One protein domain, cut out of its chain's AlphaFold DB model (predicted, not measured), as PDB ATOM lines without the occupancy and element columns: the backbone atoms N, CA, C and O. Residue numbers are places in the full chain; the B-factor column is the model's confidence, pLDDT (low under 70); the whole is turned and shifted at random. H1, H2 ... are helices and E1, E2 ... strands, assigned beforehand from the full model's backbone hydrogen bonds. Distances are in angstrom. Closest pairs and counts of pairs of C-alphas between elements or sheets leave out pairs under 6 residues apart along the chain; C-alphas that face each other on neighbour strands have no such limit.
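This is residues 281 to 322 of the 322 residues of an uncharacterized protein of Helobdella robusta (UniProt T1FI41). One helix, H1, crosses over one face of a small two-stranded hairpin, E1 and E2, with its residues 283 to 291 near the strands. The 42 printed residues hold H1, E1 and E2 in that order, mixed helix and strand, with an antiparallel sheet. The whole is only just compact, close to loose, with a radius of gyration of the C-alphas of 10.5 A, and elongated, spanning 28 by 17 by 17 A.

H1, residues 281 to 295, has 10 of 11 O i to N i+4 pairs within hydrogen-bond range. Its closest C-alphas to E1, residues 305 to 308, are Met 284 and Phe 307, 6.7 A apart. Those to E2, residues 318 to 321, are Gly 287 and Ile 319, 7.6 A apart. E1 and E2 form a hairpin, antiparallel at 151 degrees; N 306 and O 320 are 3.1 A apart, N 320 and O 306 3.0 A.

H1 begins at C-alpha 281 (89.985, 156.344, 176.874) and is 21.8 A long. E1 measures 10.0 A and E2 9.7 A, ending at C-alpha 321 (100.261, 142.638, 174.185).

The farthest C-alphas, Gln 301 and Ser 314, are 29.1 A apart. The printed part has no cut, and both links are short. pLDDT is under 70 at residue 281 and residues 308 to 322.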
ATOM      1  N   GLY A 281      89.142 155.882 177.987       63.44
ATOM      2  CA  GLY A 281      89.985 156.344 176.874       63.44
ATOM      3  C   GLY A 281      91.420 156.707 177.289       63.44
ATOM      4  O   GLY A 281      92.362 156.554 176.514       63.44
ATOM      5  N   THR A 282      91.627 157.132 178.537       72.12
ATOM      6  CA  THR A 282      92.942 157.557 179.039       72.12
ATOM      7  C   THR A 282      93.869 156.399 179.402       72.12
ATOM      8  O   THR A 282      95.081 156.540 179.244       72.12
ATOM      9  N   LEU A 283      93.345 155.258 179.859       74.00
ATOM     10  CA  LEU A 283      94.178 154.147 180.337       74.00
ATOM     11  C   LEU A 283      94.910 153.465 179.175       74.00
ATOM     12  O   LEU A 283      96.128 153.296 179.219       74.00
ATOM     13  N   MET A 284      94.176 153.185 178.093       75.31
ATOM     14  CA  MET A 284      94.730 152.560 176.893       75.31
ATOM     15  C   MET A 284      95.823 153.420 176.257       75.31
ATOM     16  O   MET A 284      96.918 152.939 175.962       75.31
ATOM     17  N   ASN A 285      95.560 154.722 176.128       81.56
ATOM     18  CA  ASN A 285      96.522 155.673 175.581       81.56
ATOM     19  C   ASN A 285      97.756 155.839 176.485       81.56
ATOM     20  O   ASN A 285      98.872 155.967 175.980       81.56
ATOM     21  N   ARG A 286      97.591 155.780 177.815       80.81
ATOM     22  CA  ARG A 286      98.719 155.783 178.762       80.81
ATOM     23  C   ARG A 286      99.584 154.533 178.620       80.81
ATOM     24  O   ARG A 286     100.798 154.684 178.548       80.81
ATOM     25  N   GLY A 287      98.990 153.342 178.527       81.75
ATOM     26  CA  GLY A 287      99.744 152.106 178.278       81.75
ATOM     27  C   GLY A 287     100.515 152.151 176.973       81.75
ATOM     28  O   GLY A 287     101.706 151.856 176.940       81.75
ATOM     29  N   LYS A 288      99.849 152.611 175.911       86.00
ATOM     30  CA  LYS A 288     100.457 152.778 174.593       86.00
ATOM     31  C   LYS A 288     101.659 153.722 174.645       86.00
ATOM     32  O   LYS A 288     102.691 153.419 174.062       86.00
ATOM     33  N   ARG A 289     101.560 154.830 175.387       88.31
ATOM     34  CA  ARG A 289     102.687 155.746 175.619       88.31
ATOM     35  C   ARG A 289     103.830 155.075 176.386       88.31
ATOM     36  O   ARG A 289     104.966 155.171 175.945       88.31
ATOM     37  N   LEU A 290     103.539 154.405 177.502       88.88
ATOM     38  CA  LEU A 290     104.568 153.772 178.338       88.88
ATOM     39  C   LEU A 290     105.337 152.685 177.577       88.88
ATOM     40  O   LEU A 290     106.557 152.622 177.661       88.88
ATOM     41  N   LEU A 291     104.638 151.874 176.783       89.44
ATOM     42  CA  LEU A 291     105.274 150.872 175.930       89.44
ATOM     43  C   LEU A 291     106.118 151.509 174.825       89.44
ATOM     44  O   LEU A 291     107.216 151.035 174.549       89.44
ATOM     45  N   ALA A 292     105.638 152.597 174.214       92.06
ATOM     46  CA  ALA A 292     106.395 153.326 173.197       92.06
ATOM     47  C   ALA A 292     107.698 153.893 173.774       92.06
ATOM     48  O   ALA A 292     108.750 153.765 173.151       92.06
ATOM     49  N   GLU A 293     107.631 154.448 174.988       93.38
ATOM     50  CA  GLU A 293     108.792 154.941 175.733       93.38
ATOM     51  C   GLU A 293     109.780 153.808 176.055       93.38
ATOM     52  O   GLU A 293     110.977 153.961 175.822       93.38
ATOM     53  N   GLN A 294     109.299 152.650 176.522       93.25
ATOM     54  CA  GLN A 294     110.158 151.499 176.835       93.25
ATOM     55  C   GLN A 294     110.834 150.891 175.602       93.25
ATOM     56  O   GLN A 294     111.989 150.477 175.671       93.25
ATOM     57  N   LEU A 295     110.121 150.830 174.478       93.12
ATOM     58  CA  LEU A 295     110.620 150.267 173.224       93.12
ATOM     59  C   LEU A 295     111.389 151.292 172.374       93.12
ATOM     60  O   LEU A 295     111.963 150.918 171.354       93.12
ATOM     61  N   ASN A 296     111.415 152.566 172.784       95.06
ATOM     62  CA  ASN A 296     111.990 153.686 172.037       95.06
ATOM     63  C   ASN A 296     111.458 153.782 170.591       95.06
ATOM     64  O   ASN A 296     112.208 153.974 169.632       95.06
ATOM     65  N   ILE A 297     110.143 153.622 170.443       94.56
ATOM     66  CA  ILE A 297     109.422 153.720 169.170       94.56
ATOM     67  C   ILE A 297     108.335 154.790 169.260       94.56
ATOM     68  O   ILE A 297     107.989 155.264 170.340       94.56
ATOM     69  N   ASN A 298     107.763 155.180 168.122       92.62
ATOM     70  CA  ASN A 298     106.617 156.082 168.132       92.62
ATOM     71  C   ASN A 298     105.346 155.322 168.550       92.62
ATOM     72  O   ASN A 298     105.150 154.161 168.188       92.62
ATOM     73  N   SER A 299     104.444 155.979 169.286       88.62
ATOM     74  CA  SER A 299     103.185 155.366 169.715       88.62
ATOM     75  C   SER A 299     102.333 154.896 168.534       88.62
ATOM     76  O   SER A 299     101.638 153.895 168.661       88.62
ATOM     77  N   ASN A 300     102.416 155.530 167.360       90.25
ATOM     78  CA  ASN A 300     101.705 155.083 166.160       90.25
ATOM     79  C   ASN A 300     102.124 153.679 165.670       90.25
ATOM     80  O   ASN A 300     101.337 153.033 164.984       90.25
ATOM     81  N   GLN A 301     103.307 153.189 166.055       87.44
ATOM     82  CA  GLN A 301     103.812 151.856 165.705       87.44
ATOM     83  C   GLN A 301     103.269 150.759 166.630       87.44
ATOM     84  O   GLN A 301     103.388 149.578 166.316       87.44
ATOM     85  N   ILE A 302     102.646 151.129 167.753       86.94
ATOM     86  CA  ILE A 302     102.025 150.173 168.670       86.94
ATOM     87  C   ILE A 302     100.587 149.915 168.230       86.94
ATOM     88  O   ILE A 302      99.748 150.825 168.193       86.94
ATOM     89  N   SER A 303     100.299 148.653 167.935       84.94
ATOM     90  CA  SER A 303      98.975 148.138 167.582       84.94
ATOM     91  C   SER A 303      98.582 147.001 168.530       84.94
ATOM     92  O   SER A 303      99.420 146.516 169.284       84.94
ATOM     93  N   ASN A 304      97.297 146.631 168.541       82.19
ATOM     94  CA  ASN A 304      96.762 145.478 169.286       82.19
ATOM     95  C   ASN A 304      97.009 145.486 170.804       82.19
ATOM     96  O   ASN A 304      97.076 144.438 171.444       82.19
ATOM     97  N   LEU A 305      97.105 146.678 171.397       79.38
ATOM     98  CA  LEU A 305      97.200 146.817 172.842       79.38
ATOM     99  C   LEU A 305      95.839 146.554 173.480       79.38
ATOM    100  O   LEU A 305      94.884 147.283 173.206       79.38
ATOM    101  N   LEU A 306      95.767 145.556 174.356       75.94
ATOM    102  CA  LEU A 306      94.527 145.190 175.014       75.94
ATOM    103  C   LEU A 306      94.679 145.294 176.535       75.94
ATOM    104  O   LEU A 306      95.605 144.760 177.145       75.94
ATOM    105  N   PHE A 307      93.753 146.030 177.142       71.38
ATOM    106  CA  PHE A 307      93.660 146.210 178.584       71.38
ATOM    107  C   PHE A 307      92.582 145.301 179.170       71.38
ATOM    108  O   PHE A 307      91.409 145.437 178.823       71.38
ATOM    109  N   TRP A 308      92.982 144.408 180.077       68.69
ATOM    110  CA  TRP A 308      92.076 143.556 180.848       68.69
ATOM    111  C   TRP A 308      92.116 143.935 182.333       68.69
ATOM    112  O   TRP A 308      93.171 144.272 182.870       68.69
ATOM    113  N   GLY A 309      90.970 143.824 183.007       63.03
ATOM    114  CA  GLY A 309      90.857 143.990 184.459       63.03
ATOM    115  C   GLY A 309      90.145 145.272 184.890       63.03
ATOM    116  O   GLY A 309      89.354 145.853 184.143       63.03
ATOM    117  N   PHE A 310      90.399 145.684 186.132       59.31
ATOM    118  CA  PHE A 310      89.740 146.821 186.771       59.31
ATOM    119  C   PHE A 310      90.512 148.126 186.547       59.31
ATOM    120  O   PHE A 310      91.742 148.135 186.467       59.31
ATOM    121  N   CYS A 311      89.785 149.247 186.497       58.06
ATOM    122  CA  CYS A 311      90.362 150.565 186.764       58.06
ATOM    123  C   CYS A 311      90.376 150.784 188.280       58.06
ATOM    124  O   CYS A 311      89.513 151.473 188.820       58.06
ATOM    125  N   SER A 312      91.333 150.153 188.952       54.28
ATOM    126  CA  SER A 312      91.581 150.291 190.388       54.28
ATOM    127  C   SER A 312      93.033 150.683 190.644       54.28
ATOM    128  O   SER A 312      93.891 150.609 189.763       54.28
ATOM    129  N   LYS A 313      93.313 151.139 191.868       50.44
ATOM    130  CA  LYS A 313      94.688 151.387 192.339       50.44
ATOM    131  C   LYS A 313      95.425 150.083 192.682       50.44
ATOM    132  O   LYS A 313      96.647 150.104 192.780       50.44
ATOM    133  N   SER A 314      94.686 148.995 192.927       50.50
ATOM    134  CA  SER A 314      95.233 147.671 193.227       50.50
ATOM    135  C   SER A 314      95.874 147.065 191.978       50.50
ATOM    136  O   SER A 314      95.325 147.186 190.888       50.50
ATOM    137  N   ASP A 315      97.026 146.415 192.147       46.50
ATOM    138  CA  ASP A 315      97.916 145.851 191.115       46.50
ATOM    139  C   ASP A 315      97.306 144.727 190.228       46.50
ATOM    140  O   ASP A 315      98.013 143.837 189.761       46.50
ATOM    141  N   GLU A 316      95.994 144.728 189.984       52.06
ATOM    142  CA  GLU A 316      95.263 143.694 189.238       52.06
ATOM    143  C   GLU A 316      94.918 144.096 187.791       52.06
ATOM    144  O   GLU A 316      94.247 143.346 187.077       52.06
ATOM    145  N   SER A 317      95.355 145.270 187.323       55.47
ATOM    146  CA  SER A 317      95.242 145.640 185.907       55.47
ATOM    147  C   SER A 317      96.405 145.035 185.119       55.47
ATOM    148  O   SER A 317      97.565 145.377 185.356       55.47
ATOM    149  N   PHE A 318      96.115 144.192 184.128       55.22
ATOM    150  CA  PHE A 318      97.150 143.588 183.289       55.22
ATOM    151  C   PHE A 318      97.054 144.107 181.855       55.22
ATOM    152  O   PHE A 318      95.986 144.138 181.236       55.22
ATOM    153  N   ILE A 319      98.204 144.509 181.319       58.19
ATOM    154  CA  ILE A 319      98.359 144.843 179.907       58.19
ATOM    155  C   ILE A 319      98.705 143.553 179.172       58.19
ATOM    156  O   ILE A 319      99.731 142.939 179.458       58.19
ATOM    157  N   VAL A 320      97.865 143.162 178.216       57.38
ATOM    158  CA  VAL A 320      98.157 142.044 177.316       57.38
ATOM    159  C   VAL A 320      98.540 142.622 175.959       57.38
ATOM    160  O   VAL A 320      97.802 143.414 175.370       57.38
ATOM    161  N   ILE A 321      99.724 142.243 175.488       58.41
ATOM    162  CA  ILE A 321     100.261 142.638 174.185       58.41
ATOM    163  C   ILE A 321     100.206 141.400 173.291       58.41
ATOM    164  O   ILE A 321     100.720 140.353 173.687       58.41
ATOM    165  N   PHE A 322      99.567 141.527 172.128       50.38
ATOM    166  CA  PHE A 322      99.496 140.485 171.101       50.38
ATOM    167  C   PHE A 322     100.393 140.809 169.912       50.38
ATOM    168  O   PHE A 322     100.426 141.996 169.508       50.38
TER     169      PHE A 322